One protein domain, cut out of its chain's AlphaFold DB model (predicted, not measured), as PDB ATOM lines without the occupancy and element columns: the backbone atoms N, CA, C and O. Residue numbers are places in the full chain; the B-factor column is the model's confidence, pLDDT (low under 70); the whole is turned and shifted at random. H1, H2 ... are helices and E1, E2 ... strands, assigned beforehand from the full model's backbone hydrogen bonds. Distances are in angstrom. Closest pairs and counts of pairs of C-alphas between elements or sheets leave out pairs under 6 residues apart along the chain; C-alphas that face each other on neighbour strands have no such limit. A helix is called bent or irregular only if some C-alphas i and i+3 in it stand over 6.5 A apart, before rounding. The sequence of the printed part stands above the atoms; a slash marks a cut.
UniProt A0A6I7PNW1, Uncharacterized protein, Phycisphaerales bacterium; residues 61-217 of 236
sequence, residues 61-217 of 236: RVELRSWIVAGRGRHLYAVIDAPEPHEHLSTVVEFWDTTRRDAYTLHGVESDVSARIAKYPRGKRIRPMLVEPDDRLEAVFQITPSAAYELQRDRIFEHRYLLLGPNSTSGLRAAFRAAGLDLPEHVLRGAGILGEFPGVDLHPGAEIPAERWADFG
ATOM      1  N   ARG A  61      49.071  49.667  18.613       97.31
ATOM      2  CA  ARG A  61      49.161  49.412  20.044       97.31
ATOM      3  C   ARG A  61      48.225  48.273  20.426       97.31
ATOM      4  O   ARG A  61      47.046  48.284  20.082       97.31
ATOM      5  N   VAL A  62      48.733  47.305  21.184       97.56
ATOM      6  CA  VAL A  62      47.917  46.216  21.740       97.56
ATOM      7  C   VAL A  62      48.078  46.161  23.249       97.56
ATOM      8  O   VAL A  62      49.186  45.989  23.752       97.56
ATOM      9  N   GLU A  63      46.978  46.276  23.985       97.44
ATOM     10  CA  GLU A  63      46.927  45.978  25.416       97.44
ATOM     11  C   GLU A  63      46.476  44.536  25.619       97.44
ATOM     12  O   GLU A  63      45.368  44.172  25.231       97.44
ATOM     13  N   LEU A  64      47.291  43.722  26.281       95.75
ATOM     14  CA  LEU A  64      46.821  42.471  26.861       95.75
ATOM     15  C   LEU A  64      46.233  42.782  28.234       95.75
ATOM     16  O   LEU A  64      46.923  43.330  29.098       95.75
ATOM     17  N   ARG A  65      44.971  42.427  28.440       93.44
ATOM     18  CA  ARG A  65      44.231  42.704  29.670       93.44
ATOM     19  C   ARG A  65      43.600  41.440  30.222       93.44
ATOM     20  O   ARG A  65      43.447  40.438  29.518       93.44
ATOM     21  N   SER A  66      43.231  41.489  31.494       89.94
ATOM     22  CA  SER A  66      42.555  40.388  32.157       89.94
ATOM     23  C   SER A  66      41.521  40.845  33.165       89.94
ATOM     24  O   SER A  66      41.648  41.913  33.749       89.94
ATOM     25  N   TRP A  67      40.517  40.014  33.425       85.94
ATOM     26  CA  TRP A  67      39.524  40.292  34.460       85.94
ATOM     27  C   TRP A  67      39.091  39.029  35.200       85.94
ATOM     28  O   TRP A  67      39.178  37.923  34.667       85.94
ATOM     29  N   ILE A  68      38.647  39.190  36.451       81.38
ATOM     30  CA  ILE A  68      38.253  38.069  37.314       81.38
ATOM     31  C   ILE A  68      36.871  37.534  36.929       81.38
ATOM     32  O   ILE A  68      35.858  38.227  37.024       81.38
ATOM     33  N   VAL A  69      36.824  36.244  36.622       76.12
ATOM     34  CA  VAL A  69      35.605  35.450  36.512       76.12
ATOM     35  C   VAL A  69      35.378  34.729  37.845       76.12
ATOM     36  O   VAL A  69      36.193  33.913  38.286       76.12
ATOM     37  N   ALA A  70      34.255  35.027  38.503       72.38
ATOM     38  CA  ALA A  70      33.926  34.478  39.818       72.38
ATOM     39  C   ALA A  70      33.987  32.936  39.833       72.38
ATOM     40  O   ALA A  70      33.293  32.265  39.070       72.38
ATOM     41  N   GLY A  71      34.836  32.380  40.707       71.69
ATOM     42  CA  GLY A  71      35.041  30.932  40.856       71.69
ATOM     43  C   GLY A  71      35.825  30.258  39.725       71.69
ATOM     44  O   GLY A  71      35.850  29.030  39.665       71.69
ATOM     45  N   ARG A  72      36.430  31.030  38.811       75.25
ATOM     46  CA  ARG A  72      37.043  30.507  37.580       75.25
ATOM     47  C   ARG A  72      38.427  31.067  37.256       75.25
ATOM     48  O   ARG A  72      39.033  30.581  36.317       75.25
ATOM     49  N   GLY A  73      38.931  32.048  38.001       81.00
ATOM     50  CA  GLY A  73      40.221  32.691  37.718       81.00
ATOM     51  C   GLY A  73      40.072  33.927  36.831       81.00
ATOM     52  O   GLY A  73      39.022  34.564  36.826       81.00
ATOM     53  N   ARG A  74      41.130  34.296  36.114       85.25
ATOM     54  CA  ARG A  74      41.202  35.461  35.232       85.25
ATOM     55  C   ARG A  74      41.081  35.039  33.774       85.25
ATOM     56  O   ARG A  74      41.713  34.082  33.328       85.25
ATOM     57  N   HIS A  75      40.280  35.787  33.034       85.44
ATOM     58  CA  HIS A  75      40.113  35.650  31.595       85.44
ATOM     59  C   HIS A  75      40.997  36.668  30.869       85.44
ATOM     60  O   HIS A  75      41.019  37.826  31.283       85.44
ATOM     61  N   LEU A  76      41.714  36.256  29.816       89.50
ATOM     62  CA  LEU A  76      42.530  37.158  28.993       89.50
ATOM     63  C   LEU A  76      41.786  37.629  27.748       89.50
ATOM     64  O   LEU A  76      41.137  36.841  27.065       89.50
ATOM     65  N   TYR A  77      42.023  38.882  27.389       91.88
ATOM     66  CA  TYR A  77      41.590  39.475  26.133       91.88
ATOM     67  C   TYR A  77      42.605  40.535  25.682       91.88
ATOM     68  O   TYR A  77      43.390  41.042  26.487       91.88
ATOM     69  N   ALA A  78      42.615  40.865  24.394       94.12
ATOM     70  CA  ALA A  78      43.481  41.895  23.835       94.12
ATOM     71  C   ALA A  78      42.663  43.070  23.293       94.12
ATOM     72  O   ALA A  78      41.659  42.875  22.612       94.12
ATOM     73  N   VAL A  79      43.101  44.291  23.579       95.00
ATOM     74  CA  VAL A  79      42.540  45.531  23.033       95.00
ATOM     75  C   VAL A  79      43.525  46.075  22.016       95.00
ATOM     76  O   VAL A  79      44.663  46.373  22.362       95.00
ATOM     77  N   ILE A  80      43.090  46.175  20.767       94.94
ATOM     78  CA  ILE A  80      43.872  46.699  19.655       94.94
ATOM     79  C   ILE A  80      43.420  48.134  19.409       94.94
ATOM     80  O   ILE A  80      42.230  48.382  19.215       94.94
ATOM     81  N   ASP A  81      44.383  49.044  19.415       96.06
ATOM     82  CA  ASP A  81      44.224  50.460  19.115       96.06
ATOM     83  C   ASP A  81      45.195  50.815  17.984       96.06
ATOM     84  O   ASP A  81      46.419  50.858  18.165       96.06
ATOM     85  N   ALA A  82      44.648  50.943  16.780       94.12
ATOM     86  CA  ALA A  82      45.391  51.185  15.559       94.12
ATOM     87  C   ALA A  82      45.194  52.642  15.104       94.12
ATOM     88  O   ALA A  82      44.053  53.076  14.939       94.12
ATOM     89  N   PRO A  83      46.279  53.397  14.867       93.88
ATOM     90  CA  PRO A  83      46.183  54.750  14.325       93.88
ATOM     91  C   PRO A  83      45.781  54.734  12.841       93.88
ATOM     92  O   PRO A  83      45.840  53.696  12.175       93.88
ATOM     93  N   GLU A  84      45.435  55.898  12.283       90.62
ATOM     94  CA  GLU A  84      45.304  56.071  10.830       90.62
ATOM     95  C   GLU A  84      46.583  55.612  10.089       90.62
ATOM     96  O   GLU A  84      47.692  55.821  10.589       90.62
ATOM     97  N   PRO A  85      46.473  54.984   8.899       90.88
ATOM     98  CA  PRO A  85      45.252  54.657   8.144       90.88
ATOM     99  C   PRO A  85      44.611  53.311   8.551       90.88
ATOM    100  O   PRO A  85      43.750  52.777   7.851       90.88
ATOM    101  N   HIS A  86      45.051  52.716   9.659       91.94
ATOM    102  CA  HIS A  86      44.689  51.368  10.091       91.94
ATOM    103  C   HIS A  86      43.597  51.324  11.167       91.94
ATOM    104  O   HIS A  86      43.399  50.271  11.758       91.94
ATOM    105  N   GLU A  87      42.849  52.408  11.394       91.88
ATOM    106  CA  GLU A  87      41.803  52.490  12.431       91.88
ATOM    107  C   GLU A  87      40.764  51.357  12.347       91.88
ATOM    108  O   GLU A  87      40.255  50.887  13.361       91.88
ATOM    109  N   HIS A  88      40.509  50.823  11.148       87.12
ATOM    110  CA  HIS A  88      39.644  49.655  10.954       87.12
ATOM    111  C   HIS A  88      40.107  48.400  11.725       87.12
ATOM    112  O   HIS A  88      39.297  47.505  11.979       87.12
ATOM    113  N   LEU A  89      41.386  48.328  12.108       90.19
ATOM    114  CA  LEU A  89      41.960  47.269  12.939       90.19
ATOM    115  C   LEU A  89      41.699  47.479  14.440       90.19
ATOM    116  O   LEU A  89      41.952  46.558  15.214       90.19
ATOM    117  N   SER A  90      41.203  48.637  14.878       92.12
ATOM    118  CA  SER A  90      40.891  48.886  16.286       92.12
ATOM    119  C   SER A  90      39.727  48.006  16.737       92.12
ATOM    120  O   SER A  90      38.611  48.077  16.215       92.12
ATOM    121  N   THR A  91      39.982  47.108  17.690       91.38
ATOM    122  CA  THR A  91      38.981  46.142  18.152       91.38
ATOM    123  C   THR A  91      39.379  45.452  19.453       91.38
ATOM    124  O   THR A  91      40.418  45.723  20.049       91.38
ATOM    125  N   VAL A  92      38.537  44.523  19.898       90.94
ATOM    126  CA  VAL A  92      38.833  43.611  20.999       90.94
ATOM    127  C   VAL A  92      38.925  42.194  20.449       90.94
ATOM    128  O   VAL A  92      38.063  41.758  19.684       90.94
ATOM    129  N   VAL A  93      39.980  41.483  20.836       90.69
ATOM    130  CA  VAL A  93      40.197  40.076  20.512       90.69
ATOM    131  C   VAL A  93      40.064  39.262  21.789       90.69
ATOM    132  O   VAL A  93      40.837  39.408  22.733       90.69
ATOM    133  N   GLU A  94      39.076  38.384  21.801       88.12
ATOM    134  CA  GLU A  94      38.728  37.519  22.924       88.12
ATOM    135  C   GLU A  94      38.330  36.154  22.353       88.12
ATOM    136  O   GLU A  94      37.877  36.092  21.211       88.12
ATOM    137  N   PHE A  95      38.521  35.055  23.085       86.50
ATOM    138  CA  PHE A  95      38.196  33.699  22.611       86.50
ATOM    139  C   PHE A  95      37.226  32.995  23.561       86.50
ATOM    140  O   PHE A  95      37.353  33.080  24.784       86.50
ATOM    141  N   TRP A  96      36.259  32.271  22.996       81.31
ATOM    142  CA  TRP A  96      35.129  31.696  23.714       81.31
ATOM    143  C   TRP A  96      34.562  30.430  23.057       81.31
ATOM    144  O   TRP A  96      35.003  30.012  21.994       81.31
ATOM    145  N   ASP A  97      33.569  29.834  23.709       79.81
ATOM    146  CA  ASP A  97      32.698  28.792  23.171       79.81
ATOM    147  C   ASP A  97      31.972  29.240  21.886       79.81
ATOM    148  O   ASP A  97      31.238  30.237  21.881       79.81
ATOM    149  N   THR A  98      32.128  28.473  20.807       77.19
ATOM    150  CA  THR A  98      31.452  28.694  19.521       77.19
ATOM    151  C   THR A  98      29.923  28.742  19.629       77.19
ATOM    152  O   THR A  98      29.299  29.480  18.872       77.19
ATOM    153  N   THR A  99      29.309  28.064  20.607       71.62
ATOM    154  CA  THR A  99      27.846  28.074  20.831       71.62
ATOM    155  C   THR A  99      27.270  29.428  21.252       71.62
ATOM    156  O   THR A  99      26.058  29.620  21.208       71.62
ATOM    157  N   ARG A 100      28.106  30.368  21.710       69.06
ATOM    158  CA  ARG A 100      27.670  31.647  22.304       69.06
ATOM    159  C   ARG A 100      27.769  32.833  21.350       69.06
ATOM    160  O   ARG A 100      27.620  33.971  21.784       69.06
ATOM    161  N   ARG A 101      28.052  32.606  20.069       67.75
ATOM    162  CA  ARG A 101      28.057  33.688  19.083       67.75
ATOM    163  C   ARG A 101      26.609  34.045  18.722       67.75
ATOM    164  O   ARG A 101      25.938  33.276  18.050       67.75
ATOM    165  N   ASP A 102      26.155  35.229  19.145       52.66
ATOM    166  CA  ASP A 102      24.772  35.722  18.955       52.66
ATOM    167  C   ASP A 102      24.275  35.722  17.494       52.66
ATOM    168  O   ASP A 102      23.071  35.743  17.260       52.66
ATOM    169  N   ALA A 103      25.183  35.718  16.512       49.66
ATOM    170  CA  ALA A 103      24.847  35.659  15.088       49.66
ATOM    171  C   ALA A 103      24.455  34.247  14.601       49.66
ATOM    172  O   ALA A 103      24.149  34.077  13.425       49.66
ATOM    173  N   TYR A 104      24.456  33.233  15.475       48.75
ATOM    174  CA  TYR A 104      24.249  31.842  15.078       48.75
ATOM    175  C   TYR A 104      23.111  31.208  15.863       48.75
ATOM    176  O   TYR A 104      23.190  30.986  17.071       48.75
ATOM    177  N   THR A 105      22.067  30.825  15.137       47.09
ATOM    178  CA  THR A 105      21.155  29.796  15.620       47.09
ATOM    179  C   THR A 105      21.820  28.455  15.337       47.09
ATOM    180  O   THR A 105      22.016  28.096  14.177       47.09
ATOM    181  N   LEU A 106      22.199  27.717  16.384       49.81
ATOM    182  CA  LEU A 106      22.689  26.340  16.271       49.81
ATOM    183  C   LEU A 106      21.574  25.455  15.689       49.81
ATOM    184  O   LEU A 106      20.781  24.862  16.418       49.81
ATOM    185  N   HIS A 107      21.468  25.392  14.365       47.62
ATOM    186  CA  HIS A 107      20.514  24.524  13.690       47.62
ATOM    187  C   HIS A 107      21.134  23.136  13.502       47.62
ATOM    188  O   HIS A 107      22.023  22.951  12.680       47.62
ATOM    189  N   GLY A 108      20.650  22.148  14.259       47.81
ATOM    190  CA  GLY A 108      20.847  20.726  13.946       47.81
ATOM    191  C   GLY A 108      22.225  20.122  14.241       47.81
ATOM    192  O   GLY A 108      22.448  18.973  13.873       47.81
ATOM    193  N   VAL A 109      23.129  20.839  14.912       51.41
ATOM    194  CA  VAL A 109      24.436  20.300  15.327       51.41
ATOM    195  C   VAL A 109      24.370  19.861  16.788       51.41
ATOM    196  O   VAL A 109      23.930  20.626  17.648       51.41
ATOM    197  N   GLU A 110      24.809  18.634  17.080       56.62
ATOM    198  CA  GLU A 110      24.922  18.139  18.455       56.62
ATOM    199  C   GLU A 110      25.776  19.100  19.303       56.62
ATOM    200  O   GLU A 110      26.821  19.595  18.864       56.62
ATOM    201  N   SER A 111      25.347  19.363  20.541       56.06
ATOM    202  CA  SER A 111      26.031  20.279  21.474       56.06
ATOM    203  C   SER A 111      27.498  19.908  21.725       56.06
ATOM    204  O   SER A 111      28.306  20.756  22.102       56.06
ATOM    205  N   ASP A 112      27.862  18.645  21.492       57.53
ATOM    206  CA  ASP A 112      29.222  18.151  21.659       57.53
ATOM    207  C   ASP A 112      30.193  18.591  20.557       57.53
ATOM    208  O   ASP A 112      31.397  18.704  20.809       57.53
ATOM    209  N   VAL A 113      29.685  18.899  19.363       58.38
ATOM    210  CA  VAL A 113      30.493  19.350  18.223       58.38
ATOM    211  C   VAL A 113      30.667  20.870  18.239       58.38
ATOM    212  O   VAL A 113      31.737  21.366  17.889       58.38
ATOM    213  N   SER A 114      29.656  21.597  18.719       64.25
ATOM    214  CA  SER A 114      29.576  23.061  18.690       64.25
ATOM    215  C   SER A 114      30.207  23.772  19.889       64.25
ATOM    216  O   SER A 114      30.200  24.996  19.922       64.25
ATOM    217  N   ALA A 115      30.786  23.048  20.848       68.50
ATOM    218  CA  ALA A 115      31.461  23.616  22.020       68.50
ATOM    219  C   ALA A 115      32.986  23.754  21.819       68.50
ATOM    220  O   ALA A 115      33.762  23.315  22.667       68.50
ATOM    221  N   ARG A 116      33.450  24.269  20.673       82.00
ATOM    222  CA  ARG A 116      34.877  24.514  20.373       82.00
ATOM    223  C   ARG A 116      35.282  25.931  20.778       82.00
ATOM    224  O   ARG A 116      34.450  26.734  21.187       82.00
ATOM    225  N   ILE A 117      36.576  26.228  20.702       83.88
ATOM    226  CA  ILE A 117      37.121  27.555  21.016       83.88
ATOM    227  C   ILE A 117      37.182  28.370  19.722       83.88
ATOM    228  O   ILE A 117      37.872  27.963  18.788       83.88
ATOM    229  N   ALA A 118      36.522  29.526  19.678       83.25
ATOM    230  CA  ALA A 118      36.630  30.487  18.586       83.25
ATOM    231  C   ALA A 118      36.699  31.929  19.081       83.25
ATOM    232  O   ALA A 118      36.359  32.229  20.223       83.25
ATOM    233  N   LYS A 119      37.139  32.839  18.210       83.75
ATOM    234  CA  LYS A 119      37.163  34.274  18.513       83.75
ATOM    235  C   LYS A 119      35.745  34.754  18.859       83.75
ATOM    236  O   LYS A 119      34.779  34.314  18.240       83.75
ATOM    237  N   TYR A 120      35.588  35.638  19.829       76.56
ATOM    238  CA  TYR A 120      34.323  36.288  20.158       76.56
ATOM    239  C   TYR A 120      33.972  37.331  19.076       76.56
ATOM    240  O   TYR A 120      34.888  37.846  18.428       76.56
ATOM    241  N   PRO A 121      32.684  37.633  18.816       71.81
ATOM    242  CA  PRO A 121      32.321  38.562  17.750       71.81
ATOM    243  C   PRO A 121      32.991  39.927  17.918       71.81
ATOM    244  O   PRO A 121      33.195  40.408  19.036       71.81
ATOM    245  N   ARG A 122      33.332  40.551  16.788       69.69
ATOM    246  CA  ARG A 122      34.096  41.801  16.732       69.69
ATOM    247  C   ARG A 122      33.462  42.885  17.605       69.69
ATOM    248  O   ARG A 122      32.249  43.077  17.596       69.69
ATOM    249  N   GLY A 123      34.293  43.600  18.365       64.81
ATOM    250  CA  GLY A 123      33.860  44.717  19.214       64.81
ATOM    251  C   GLY A 123      32.994  44.321  20.417       64.81
ATOM    252  O   GLY A 123      32.765  45.152  21.299       64.81
ATOM    253  N   LYS A 124      32.548  43.063  20.510       69.44
ATOM    254  CA  LYS A 124      31.915  42.542  21.714       69.44
ATOM    255  C   LYS A 124      32.995  42.142  22.713       69.44
ATOM    256  O   LYS A 124      34.098  41.745  22.353       69.44
ATOM    257  N   ARG A 125      32.645  42.256  23.989       69.88
ATOM    258  CA  ARG A 125      33.421  41.719  25.107       69.88
ATOM    259  C   ARG A 125      32.542  40.768  25.881       69.88
ATOM    260  O   ARG A 125      31.357  41.075  26.073       69.88
ATOM    261  N   ILE A 126      33.090  39.661  26.361       69.56
ATOM    262  CA  ILE A 126      32.431  38.954  27.446       69.56
ATOM    263  C   ILE A 126      32.439  39.901  28.635       69.56
ATOM    264  O   ILE A 126      33.482  40.300  29.153       69.56
ATOM    265  N   ARG A 127      31.239  40.300  29.054       63.62
ATOM    266  CA  ARG A 127      31.111  41.127  30.239       63.62
ATOM    267  C   ARG A 127      31.249  40.260  31.487       63.62
ATOM    268  O   ARG A 127      30.648  39.185  31.562       63.62
ATOM    269  N   PRO A 128      31.973  40.755  32.492       61.41
ATOM    270  CA  PRO A 128      31.929  40.188  33.820       61.41
ATOM    271  C   PRO A 128      30.525  40.130  34.373       61.41
ATOM    272  O   PRO A 128      29.726  41.043  34.200       61.41
ATOM    273  N   MET A 129      30.263  39.057  35.117       56.50
ATOM    274  CA  MET A 129      29.085  38.972  35.978       56.50
ATOM    275  C   MET A 129      29.191  39.907  37.196       56.50
ATOM    276  O   MET A 129      28.227  40.052  37.939       56.50
ATOM    277  N   LEU A 130      30.361  40.516  37.416       59.75
ATOM    278  CA  LEU A 130      30.622  41.477  38.483       59.75
ATOM    279  C   LEU A 130      30.417  42.905  37.963       59.75
ATOM    280  O   LEU A 130      30.831  43.227  36.853       59.75
ATOM    281  N   VAL A 131      29.793  43.751  38.788       57.88
ATOM    282  CA  VAL A 131      29.471  45.155  38.462       57.88
ATOM    283  C   VAL A 131      30.736  45.980  38.190       57.88
ATOM    284  O   VAL A 131      30.721  46.859  37.334       57.88
ATOM    285  N   GLU A 132      31.841  45.638  38.852       66.06
ATOM    286  CA  GLU A 132      33.159  46.248  38.673       66.06
ATOM    287  C   GLU A 132      34.197  45.128  38.529       66.06
ATOM    288  O   GLU A 132      34.669  44.588  39.534       66.06
ATOM    289  N   PRO A 133      34.516  44.678  37.304       68.56
ATOM    290  CA  PRO A 133      35.626  43.758  37.138       68.56
ATOM    291  C   PRO A 133      36.929  44.400  37.582       68.56
ATOM    292  O   PRO A 133      37.236  45.527  37.203       68.56
ATOM    293  N   ASP A 134      37.740  43.625  38.294       78.12
ATOM    294  CA  ASP A 134      39.169  43.894  38.418       78.12
ATOM    295  C   ASP A 134      39.834  43.707  37.040       78.12
ATOM    296  O   ASP A 134      40.360  42.636  36.729       78.12
ATOM    297  N   ASP A 135      39.701  44.712  36.174       86.94
ATOM    298  CA  ASP A 135      40.288  44.768  34.838       86.94
ATOM    299  C   ASP A 135      41.745  45.241  34.926       86.94
ATOM    300  O   ASP A 135      42.038  46.422  35.123       86.94
ATOM    301  N   ARG A 136      42.664  44.287  34.791       90.75
ATOM    302  CA  ARG A 136      44.102  44.463  34.976       90.75
ATOM    303  C   ARG A 136      44.809  44.494  33.630       90.75
ATOM    304  O   ARG A 136      44.631  43.608  32.797       90.75
ATOM    305  N   LEU A 137      45.663  45.497  33.442       94.00
ATOM    306  CA  LEU A 137      46.601  45.546  32.325       94.00
ATOM    307  C   LEU A 137      47.757  44.572  32.593       94.00
ATOM    308  O   LEU A 137      48.461  44.714  33.590       94.00
ATOM    309  N   GLU A 138      47.953  43.601  31.704       93.75
ATOM    310  CA  GLU A 138      49.002  42.581  31.828       93.75
ATOM    311  C   GLU A 138      50.263  42.950  31.044       93.75
ATOM    312  O   GLU A 138      51.373  42.699  31.509       93.75
ATOM    313  N   ALA A 139      50.100  43.524  29.848       96.00
ATOM    314  CA  ALA A 139      51.199  43.976  28.997       96.00
ATOM    315  C   ALA A 139      50.721  44.935  27.901       96.00
ATOM    316  O   ALA A 139      49.540  44.968  27.551       96.00
ATOM    317  N   VAL A 140      51.667  45.682  27.328       97.69
ATOM    318  CA  VAL A 140      51.461  46.524  26.145       97.69
ATOM    319  C   VAL A 140      52.468  46.120  25.077       97.69
ATOM    320  O   VAL A 140      53.660  46.017  25.356       97.69
ATOM    321  N   PHE A 141      51.984  45.930  23.855       96.62
ATOM    322  CA  PHE A 141      52.780  45.607  22.680       96.62
ATOM    323  C   PHE A 141      52.664  46.731  21.653       96.62
ATOM    324  O   PHE A 141      51.629  47.395  21.550       96.62
ATOM    325  N   GLN A 142      53.731  46.915  20.884       96.75
ATOM    326  CA  GLN A 142      53.746  47.719  19.668       96.75
ATOM    327  C   GLN A 142      54.035  46.765  18.519       96.75
ATOM    328  O   GLN A 142      55.070  46.097  18.522       96.75
ATOM    329  N   ILE A 143      53.095  46.640  17.588       95.06
ATOM    330  CA  ILE A 143      53.134  45.614  16.544       95.06
ATOM    331  C   ILE A 143      52.869  46.225  15.173       95.06
ATOM    332  O   ILE A 143      52.355  47.335  15.052       95.06
ATOM    333  N   THR A 144      53.217  45.494  14.118       94.56
ATOM    334  CA  THR A 144      52.890  45.909  12.754       94.56
ATOM    335  C   THR A 144      51.387  45.756  12.482       94.56
ATOM    336  O   THR A 144      50.732  44.897  13.083       94.56
ATOM    337  N   PRO A 145      50.830  46.498  11.508       93.19
ATOM    338  CA  PRO A 145      49.465  46.270  11.033       93.19
ATOM    339  C   PRO A 145      49.214  44.823  10.580       93.19
ATOM    340  O   PRO A 145      48.135  44.281  10.809       93.19
ATOM    341  N   SER A 146      50.219  44.157   9.998       91.62
ATOM    342  CA  SER A 146      50.121  42.744   9.603       91.62
ATOM    343  C   SER A 146      49.971  41.796  10.797       91.62
ATOM    344  O   SER A 146      49.152  40.881  10.745       91.62
ATOM    345  N   ALA A 147      50.696  42.030  11.893       94.00
ATOM    346  CA  ALA A 147      50.541  41.257  13.123       94.00
ATOM    347  C   ALA A 147      49.187  41.536  13.795       94.00
ATOM    348  O   ALA A 147      48.549  40.617  14.304       94.00
ATOM    349  N   ALA A 148      48.706  42.785  13.747       93.38
ATOM    350  CA  ALA A 148      47.377  43.145  14.240       93.38
ATOM    351  C   ALA A 148      46.258  42.460  13.438       93.38
ATOM    352  O   ALA A 148      45.282  41.992  14.030       93.38
ATOM    353  N   TYR A 149      46.411  42.357  12.116       91.12
ATOM    354  CA  TYR A 149      45.507  41.595  11.256       91.12
ATOM    355  C   TYR A 149      45.524  40.105  11.609       91.12
ATOM    356  O   TYR A 149      44.465  39.510  11.808       91.12
ATOM    357  N   GLU A 150      46.712  39.513  11.771       91.44
ATOM    358  CA  GLU A 150      46.825  38.109  12.171       91.44
ATOM    359  C   GLU A 150      46.151  37.879  13.529       91.44
ATOM    360  O   GLU A 150      45.332  36.972  13.650       91.44
ATOM    361  N   LEU A 151      46.372  38.725  14.541       91.94
ATOM    362  CA  LEU A 151      45.673  38.619  15.832       91.94
ATOM    363  C   LEU A 151      44.145  38.615  15.685       91.94
ATOM    364  O   LEU A 151      43.458  37.886  16.398       91.94
ATOM    365  N   GLN A 152      43.612  39.402  14.751       89.44
ATOM    366  CA  GLN A 152      42.173  39.522  14.519       89.44
ATOM    367  C   GLN A 152      41.581  38.415  13.661       89.44
ATOM    368  O   GLN A 152      40.357  38.273  13.666       89.44
ATOM    369  N   ARG A 153      42.398  37.641  12.947       87.75
ATOM    370  CA  ARG A 153      41.919  36.550  12.104       87.75
ATOM    371  C   ARG A 153      41.051  35.594  12.917       87.75
ATOM    372  O   ARG A 153      41.438  35.153  14.005       87.75
ATOM    373  N   ASP A 154      39.866  35.280  12.418       85.38
ATOM    374  CA  ASP A 154      39.044  34.297  13.098       85.38
ATOM    375  C   ASP A 154      39.656  32.901  12.999       85.38
ATOM    376  O   ASP A 154      40.263  32.520  11.995       85.38
ATOM    377  N   ARG A 155      39.501  32.147  14.084       88.88
ATOM    378  CA  ARG A 155      40.043  30.802  14.248       88.88
ATOM    379  C   ARG A 155      39.035  29.958  14.999       88.88
ATOM    380  O   ARG A 155      38.391  30.466  15.919       88.88
ATOM    381  N   ILE A 156      38.962  28.683  14.640       87.62
ATOM    382  CA  ILE A 156      38.310  27.643  15.432       87.62
ATOM    383  C   ILE A 156      39.377  26.608  15.745       87.62
ATOM    384  O   ILE A 156      40.110  26.197  14.848       87.62
ATOM    385  N   PHE A 157      39.466  26.178  16.996       89.56
ATOM    386  CA  PHE A 157      40.426  25.154  17.385       89.56
ATOM    387  C   PHE A 157      39.758  23.810  17.678       89.56
ATOM    388  O   PHE A 157      38.617  23.743  18.138       89.56
ATOM    389  N   GLU A 158      40.488  22.727  17.410       87.12
ATOM    390  CA  GLU A 158      40.001  21.356  17.545       87.12
ATOM    391  C   GLU A 158      39.597  20.988  18.968       87.12
ATOM    392  O   GLU A 158      38.691  20.173  19.131       87.12
ATOM    393  N   HIS A 159      40.226  21.514  20.021       86.31
ATOM    394  CA  HIS A 159      39.825  21.150  21.378       86.31
ATOM    395  C   HIS A 159      38.567  21.889  21.822       86.31
ATOM    396  O   HIS A 159      38.247  23.003  21.406       86.31
ATOM    397  N   ARG A 160      37.809  21.204  22.679       77.44
ATOM    398  CA  ARG A 160      36.562  21.735  23.219       77.44
ATOM    399  C   ARG A 160      36.848  22.851  24.208       77.44
ATOM    400  O   ARG A 160      37.812  22.805  24.977       77.44
ATOM    401  N   TYR A 161      35.953  23.819  24.229       70.94
ATOM    402  CA  TYR A 161      35.853  24.783  25.292       70.94
ATOM    403  C   TYR A 161      35.415  24.066  26.571       70.94
ATOM    404  O   TYR A 161      34.314  23.528  26.672       70.94
ATOM    405  N   LEU A 162      36.295  24.041  27.564       61.62
ATOM    406  CA  LEU A 162      35.931  23.646  28.913       61.62
ATOM    407  C   LEU A 162      35.644  24.937  29.675       61.62
ATOM    408  O   LEU A 162      36.581  25.631  30.059       61.62
ATOM    409  N   LEU A 163      34.344  25.251  29.788       51.97
ATOM    410  CA  LEU A 163      33.703  26.226  30.684       51.97
ATOM    411  C   LEU A 163      34.592  27.381  31.166       51.97
ATOM    412  O   LEU A 163      35.426  27.180  32.044       51.97
ATOM    413  N   LEU A 164      34.293  28.589  30.677       53.12
ATOM    414  CA  LEU A 164      34.517  29.894  31.306       53.12
ATOM    415  C   LEU A 164      35.621  29.880  32.359       53.12
ATOM    416  O   LEU A 164      35.360  29.687  33.541       53.12
ATOM    417  N   GLY A 165      36.854  29.951  31.879       58.78
ATOM    418  CA  GLY A 165      37.997  29.309  32.515       58.78
ATOM    419  C   GLY A 165      38.833  28.618  31.425       58.78
ATOM    420  O   GLY A 165      38.824  29.093  30.287       58.78
ATOM    421  N   PRO A 166      39.543  27.520  31.713       47.28
ATOM    422  CA  PRO A 166      40.871  27.167  31.202       47.28
ATOM    423  C   PRO A 166      41.206  27.375  29.708       47.28
ATOM    424  O   PRO A 166      42.335  27.697  29.357       47.28
ATOM    425  N   ASN A 167      40.253  27.242  28.791       56.88
ATOM    426  CA  ASN A 167      40.579  27.108  27.369       56.88
ATOM    427  C   ASN A 167      40.461  28.405  26.548       56.88
ATOM    428  O   ASN A 167      41.037  28.490  25.464       56.88
ATOM    429  N   SER A 168      39.792  29.445  27.057       73.12
ATOM    430  CA  SER A 168      39.763  30.764  26.384       73.12
ATOM    431  C   SER A 168      41.158  31.381  26.246       73.12
ATOM    432  O   SER A 168      41.556  31.848  25.178       73.12
ATOM    433  N   THR A 169      41.935  31.292  27.320       86.00
ATOM    434  CA  THR A 169      43.301  31.795  27.411       86.00
ATOM    435  C   THR A 169      44.254  31.064  26.465       86.00
ATOM    436  O   THR A 169      45.133  31.686  25.868       86.00
ATOM    437  N   SER A 170      44.048  29.756  26.268       87.75
ATOM    438  CA  SER A 170      44.824  28.951  25.314       87.75
ATOM    439  C   SER A 170      44.615  29.389  23.857       87.75
ATOM    440  O   SER A 170      45.580  29.464  23.095       87.75
ATOM    441  N   GLY A 171      43.380  29.753  23.482       89.94
ATOM    442  CA  GLY A 171      43.060  30.272  22.150       89.94
ATOM    443  C   GLY A 171      43.734  31.618  21.886       89.94
ATOM    444  O   GLY A 171      44.383  31.791  20.854       89.94
ATOM    445  N   LEU A 172      43.674  32.539  22.857       91.75
ATOM    446  CA  LEU A 172      44.372  33.821  22.753       91.75
ATOM    447  C   LEU A 172      45.893  33.633  22.673       91.75
ATOM    448  O   LEU A 172      46.539  34.253  21.834       91.75
ATOM    449  N   ARG A 173      46.471  32.739  23.484       92.38
ATOM    450  CA  ARG A 173      47.901  32.400  23.414       92.38
ATOM    451  C   ARG A 173      48.302  31.893  22.030       92.38
ATOM    452  O   ARG A 173      49.341  32.303  21.516       92.38
ATOM    453  N   ALA A 174      47.506  31.008  21.432       92.56
ATOM    454  CA  ALA A 174      47.767  30.509  20.086       92.56
ATOM    455  C   ALA A 174      47.692  31.629  19.036       92.56
ATOM    456  O   ALA A 174      48.564  31.695  18.172       92.56
ATOM    457  N   ALA A 175      46.720  32.544  19.145       93.94
ATOM    458  CA  ALA A 175      46.620  33.711  18.267       93.94
ATOM    459  C   ALA A 175      47.827  34.657  18.409       93.94
ATOM    460  O   ALA A 175      48.383  35.087  17.403       93.94
ATOM    461  N   PHE A 176      48.287  34.920  19.638       95.56
ATOM    462  CA  PHE A 176      49.510  35.693  19.893       95.56
ATOM    463  C   PHE A 176      50.732  35.040  19.248       95.56
ATOM    464  O   PHE A 176      51.447  35.698  18.496       95.56
ATOM    465  N   ARG A 177      50.917  33.730  19.447       94.88
ATOM    466  CA  ARG A 177      52.018  32.984  18.827       94.88
ATOM    467  C   ARG A 177      51.965  33.041  17.298       94.88
ATOM    468  O   ARG A 177      53.005  33.213  16.672       94.88
ATOM    469  N   ALA A 178      50.779  32.911  16.700       93.44
ATOM    470  CA  ALA A 178      50.597  33.021  15.251       93.44
ATOM    471  C   ALA A 178      50.971  34.417  14.722       93.44
ATOM    472  O   ALA A 178      51.540  34.530  13.641       93.44
ATOM    473  N   ALA A 179      50.727  35.465  15.512       94.75
ATOM    474  CA  ALA A 179      51.143  36.835  15.220       94.75
ATOM    475  C   ALA A 179      52.620  37.134  15.566       94.75
ATOM    476  O   ALA A 179      53.046  38.283  15.462       94.75
ATOM    477  N   GLY A 180      53.404  36.133  15.987       95.38
ATOM    478  CA  GLY A 180      54.810  36.302  16.369       95.38
ATOM    479  C   GLY A 180      55.016  36.999  17.718       95.38
ATOM    480  O   GLY A 180      56.068  37.593  17.941       95.38
ATOM    481  N   LEU A 181      54.017  36.957  18.601       94.81
ATOM    482  CA  LEU A 181      54.042  37.580  19.922       94.81
ATOM    483  C   LEU A 181      54.080  36.522  21.023       94.81
ATOM    484  O   LEU A 181      53.340  35.536  20.992       94.81
ATOM    485  N   ASP A 182      54.882  36.786  22.048       93.69
ATOM    486  CA  ASP A 182      54.923  35.976  23.258       93.69
ATOM    487  C   ASP A 182      54.112  36.630  24.377       93.69
ATOM    488  O   ASP A 182      54.177  37.839  24.609       93.69
ATOM    489  N   LEU A 183      53.342  35.812  25.097       92.62
ATOM    490  CA  LEU A 183      52.674  36.274  26.311       92.62
ATOM    491  C   LEU A 183      53.703  36.486  27.436       92.62
ATOM    492  O   LEU A 183      54.689  35.746  27.506       92.62
ATOM    493  N   PRO A 184      53.456  37.429  28.364       91.19
ATOM    494  CA  PRO A 184      54.327  37.646  29.511       91.19
ATOM    495  C   PRO A 184      54.512  36.385  30.355       91.19
ATOM    496  O   PRO A 184      53.592  35.581  30.530       91.19
ATOM    497  N   GLU A 185      55.692  36.233  30.948       88.56
ATOM    498  CA  GLU A 185      56.026  35.034  31.715       88.56
ATOM    499  C   GLU A 185      55.089  34.809  32.918       88.56
ATOM    500  O   GLU A 185      54.722  33.668  33.211       88.56
ATOM    501  N   HIS A 186      54.637  35.879  33.584       85.31
ATOM    502  CA  HIS A 186      53.701  35.777  34.711       85.31
ATOM    503  C   HIS A 186      52.327  35.238  34.299       85.31
ATOM    504  O   HIS A 186      51.676  34.560  35.091       85.31
ATOM    505  N   VAL A 187      51.917  35.483  33.052       89.06
ATOM    506  CA  VAL A 187      50.710  34.905  32.457       89.06
ATOM    507  C   VAL A 187      50.946  33.427  32.134       89.06
ATOM    508  O   VAL A 187      50.153  32.575  32.527       89.06
ATOM    509  N   LEU A 188      52.059  33.104  31.463       84.38
ATOM    510  CA  LEU A 188      52.358  31.750  30.977       84.38
ATOM    511  C   LEU A 188      52.588  30.716  32.074       84.38
ATOM    512  O   LEU A 188      52.252  29.549  31.885       84.38
ATOM    513  N   ARG A 189      53.161  31.107  33.212       71.25
ATOM    514  CA  ARG A 189      53.421  30.169  34.310       71.25
ATOM    515  C   ARG A 189      52.133  29.672  34.987       71.25
ATOM    516  O   ARG A 189      52.225  28.878  35.917       71.25
ATOM    517  N   GLY A 190      50.956  30.204  34.618       63.47
ATOM    518  CA  GLY A 190      49.719  30.053  35.397       63.47
ATOM    519  C   GLY A 190      49.866  30.564  36.841       63.47
ATOM    520  O   GLY A 190      48.965  30.400  37.656       63.47
ATOM    521  N   ALA A 191      51.005  31.185  37.169       48.56
ATOM    522  CA  ALA A 191      51.557  31.301  38.513       48.56
ATOM    523  C   ALA A 191      51.226  32.645  39.158       48.56
ATOM    524  O   ALA A 191      52.063  33.270  39.807       48.56
ATOM    525  N   GLY A 192      49.970  33.060  39.037       50.38
ATOM    526  CA  GLY A 192      49.384  33.739  40.181       50.38
ATOM    527  C   GLY A 192      49.377  32.775  41.367       50.38
ATOM    528  O   GLY A 192      49.345  31.557  41.175       50.38
ATOM    529  N   ILE A 193      49.362  33.296  42.592       48.94
ATOM    530  CA  ILE A 193      49.396  32.509  43.845       48.94
ATOM    531  C   ILE A 193      48.288  31.421  43.894       48.94
ATOM    532  O   ILE A 193      48.365  30.492  44.693       48.94
ATOM    533  N   LEU A 194      47.282  31.504  43.011       56.47
ATOM    534  CA  LEU A 194      46.082  30.666  42.962       56.47
ATOM    535  C   LEU A 194      45.791  29.992  41.600       56.47
ATOM    536  O   LEU A 194      44.675  29.513  41.414       56.47
ATOM    537  N   GLY A 195      46.714  29.963  40.631       63.12
ATOM    538  CA  GLY A 195      46.369  29.459  39.287       63.12
ATOM    539  C   GLY A 195      45.530  30.468  38.490       63.12
ATOM    540  O   GLY A 195      44.485  30.122  37.944       63.12
ATOM    541  N   GLU A 196      45.953  31.740  38.489       77.56
ATOM    542  CA  GLU A 196      45.152  32.886  38.024       77.56
ATOM    543  C   GLU A 196      44.676  32.771  36.578       77.56
ATOM    544  O   GLU A 196      43.579  33.221  36.288       77.56
ATOM    545  N   PHE A 197      45.456  32.169  35.687       83.75
ATOM    546  CA  PHE A 197      45.109  32.026  34.273       83.75
ATOM    547  C   PHE A 197      44.948  30.549  33.953       83.75
ATOM    548  O   PHE A 197      45.879  29.931  33.431       83.75
ATOM    549  N   PRO A 198      43.811  29.933  34.309       77.25
ATOM    550  CA  PRO A 198      43.641  28.515  34.066       77.25
ATOM    551  C   PRO A 198      43.804  28.226  32.573       77.25
ATOM    552  O   PRO A 198      43.405  29.034  31.730       77.25
ATOM    553  N   GLY A 199      44.407  27.073  32.278       79.94
ATOM    554  CA  GLY A 199      44.550  26.469  30.956       79.94
ATOM    555  C   GLY A 199      45.279  27.290  29.891       79.94
ATOM    556  O   GLY A 199      45.346  26.864  28.742       79.94
ATOM    557  N   VAL A 200      45.897  28.421  30.246       85.44
ATOM    558  CA  VAL A 200      46.829  29.149  29.364       85.44
ATOM    559  C   VAL A 200      47.988  28.270  28.887       85.44
ATOM    560  O   VAL A 200      48.537  28.466  27.803       85.44
ATOM    561  N   ASP A 201      48.362  27.291  29.700       82.06
ATOM    562  CA  ASP A 201      49.401  26.302  29.465       82.06
ATOM    563  C   ASP A 201      48.953  25.177  28.520       82.06
ATOM    564  O   ASP A 201      49.805  24.570  27.865       82.06
ATOM    565  N   LEU A 202      47.642  24.958  28.378       82.81
ATOM    566  CA  LEU A 202      47.068  23.958  27.483       82.81
ATOM    567  C   LEU A 202      47.200  24.371  26.012       82.81
ATOM    568  O   LEU A 202      47.230  25.551  25.656       82.81
ATOM    569  N   HIS A 203      47.257  23.371  25.134       85.75
ATOM    570  CA  HIS A 203      47.103  23.582  23.697       85.75
ATOM    571  C   HIS A 203      45.604  23.677  23.379       85.75
ATOM    572  O   HIS A 203      44.855  22.850  23.894       85.75
ATOM    573  N   PRO A 204      45.135  24.589  22.508       86.81
ATOM    574  CA  PRO A 204      43.730  24.623  22.084       86.81
ATOM    575  C   PRO A 204      43.383  23.566  21.014       86.81
ATOM    576  O   PRO A 204      42.257  23.515  20.536       86.81
ATOM    577  N   GLY A 205      44.319  22.683  20.656       89.44
ATOM    578  CA  GLY A 205      44.236  21.790  19.487       89.44
ATOM    579  C   GLY A 205      44.723  22.462  18.200       89.44
ATOM    580  O   GLY A 205      45.138  23.623  18.240       89.44
ATOM    581  N   ALA A 206      44.736  21.735  17.079       91.38
ATOM    582  CA  ALA A 206      45.064  22.348  15.795       91.38
ATOM    583  C   ALA A 206      43.974  23.349  15.385       91.38
ATOM    584  O   ALA A 206      42.834  23.281  15.852       91.38
ATOM    585  N   GLU A 207      44.333  24.298  14.527       92.19
ATOM    586  CA  GLU A 207      43.338  25.164  13.911       92.19
ATOM    587  C   GLU A 207      42.549  24.374  12.862       92.19
ATOM    588  O   GLU A 207      43.126  23.698  12.009       92.19
ATOM    589  N   ILE A 208      41.224  24.451  12.938       90.25
ATOM    590  CA  ILE A 208      40.319  23.842  11.972       90.25
ATOM    591  C   ILE A 208      40.301  24.738  10.730       90.25
ATOM    592  O   ILE A 208      40.010  25.931  10.863       90.25
ATOM    593  N   PRO A 209      40.569  24.197   9.532       90.81
ATOM    594  CA  PRO A 209      40.597  24.999   8.318       90.81
ATOM    595  C   PRO A 209      39.184  25.464   7.931       90.81
ATOM    596  O   PRO A 209      38.192  24.801   8.253       90.81
ATOM    597  N   ALA A 210      39.095  26.618   7.266       87.31
ATOM    598  CA  ALA A 210      37.836  27.333   7.045       87.31
ATOM    599  C   ALA A 210      36.792  26.516   6.269       87.31
ATOM    600  O   ALA A 210      35.607  26.545   6.596       87.31
ATOM    601  N   GLU A 211      37.229  25.708   5.305       88.50
ATOM    602  CA  GLU A 211      36.375  24.813   4.522       88.50
ATOM    603  C   GLU A 211      35.674  23.734   5.362       88.50
ATOM    604  O   GLU A 211      34.695  23.146   4.910       88.50
ATOM    605  N   ARG A 212      36.142  23.489   6.592       88.38
ATOM    606  CA  ARG A 212      35.548  22.532   7.534       88.38
ATOM    607  C   ARG A 212      34.699  23.191   8.614       88.38
ATOM    608  O   ARG A 212      34.138  22.487   9.444       88.38
ATOM    609  N   TRP A 213      34.578  24.518   8.646       84.75
ATOM    610  CA  TRP A 213      33.834  25.212   9.706       84.75
ATOM    611  C   TRP A 213      32.340  24.856   9.732       84.75
ATOM    612  O   TRP A 213      31.737  24.824  10.808       84.75
ATOM    613  N   ALA A 214      31.766  24.481   8.584       82.06
ATOM    614  CA  ALA A 214      30.402  23.960   8.488       82.06
ATOM    615  C   ALA A 214      30.167  22.720   9.366       82.06
ATOM    616  O   ALA A 214      29.123  22.631  10.014       82.06
ATOM    617  N   ASP A 215      31.161  21.830   9.479       81.44
ATOM    618  CA  ASP A 215      31.095  20.625  10.320       81.44
ATOM    619  C   ASP A 215      30.922  20.967  11.810       81.44
ATOM    620  O   ASP A 215      30.498  20.130  12.605       81.44
ATOM    621  N   PHE A 216      31.244  22.205  12.198       74.81
ATOM    622  CA  PHE A 216      31.211  22.698  13.576       74.81
ATOM    623  C   PHE A 216      30.099  23.723  13.819       74.81
ATOM    624  O   PHE A 216      30.124  24.441  14.818       74.81
ATOM    625  N   GLY A 217      29.108  23.788  12.923       70.88
ATOM    626  CA  GLY A 217      27.976  24.709  13.045       70.88
ATOM    627  C   GLY A 217      28.313  26.157  12.691       70.88
ATOM    628  O   GLY A 217      27.570  27.057  13.074       70.88
TER     629      GLY A 217
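What this domain is: This is residues 61 to 217 of the 236 residues of an uncharacterized protein of Phycisphaerales bacterium (UniProt A0A6I7PNW1). A strongly twisted sheet of four strands, E3, E2, E1 and E6, has helices H1 and H2 over one face, and H2 also covers a small second sheet of E4, E5 and E7, reached where E3 runs on into E4. H3 lies near E6 and H4 beside the small sheet, with long loops between the named parts. The printed part has 157 residues, in the order E1 E2 E3 E4 E5 E6 H1 E7 H2 H3 H4; the sheets, in order E3 E2 E1 E6 and E4 E5 E7, are antiparallel. The class is mixed, helices and strands, with under half of the residues in named elements. The whole is compact, with a radius of gyration of the C-alphas of 15.2 A and spans of 41 by 41 by 30 A.

Where its parts are: In the large sheet, E1 is residues 61 to 69, 25.5 A long, beginning at C-alpha 61 (49.161, 49.412, 20.044); E2 is 73 to 81, 26.0 A; E3 is 91 to 93; E6 is 136 to 143, 20.6 A. The small sheet has E4, 95 to 97; E5, 116 to 119; and E7, 156 to 160. H1 is 145 to 152, 10.5 A; H2 is 167 to 178, 16.8 A; H3 is 185 to 188. H4, 210 to 216, ends at C-alpha 216 (31.211, 22.698, 13.576) and is irregular: C-alphas 211 and 214 are 7.2 A apart.

How they stand to each other: E1, E2 and E3 form a meander, each strand the antiparallel neighbour of the one before. N 65 and O 77 are 2.9 A apart between E1 and E2, N 78 and O 93 2.8 A between E2 and E3, and N 64 and O 139 2.9 A between E1 and E6. H2 is on this sheet at a height of 9.0 A, over E2; their closest C-alphas, of Leu 76 and Thr 169, are 5.6 A apart. H1, on the same face, touches H2 with a shallow tilt of 23 degrees, opposite ways; the closest C-alphas, of Leu 151 and Ala 175, are 5.6 A apart. E3 runs on into E4 at 60 degrees. H2 on one face of the sheet E4 E5 E7 makes two layers, a helix over a sheet, at a height of 8.8 A. N 96 and O 118 are 2.8 A apart between E4 and E5, N 157 and O 117 3.0 A between E5 and E7. H3 only grazes the large sheet, and H4 the small one. In H1 and H2 every O i to N i+4 pair is within hydrogen-bond range; in H4 0 of 3 are, beside 3 of 4 O i to N i+3 pairs; H3 is too short for an O i to N i+4 pair.

The domain as a whole: The C-alphas of Glu 84 and Glu 110, the two farthest apart, are 43.7 A apart. The printed part has no cut. The links E4 to E5, E5 to E6 and H3 to H4 are long. The mean pLDDT of the printed part is 80.1, and it is under 70 at residues 100 to 115, 122 to 133, 162 to 167 and 190 to 195.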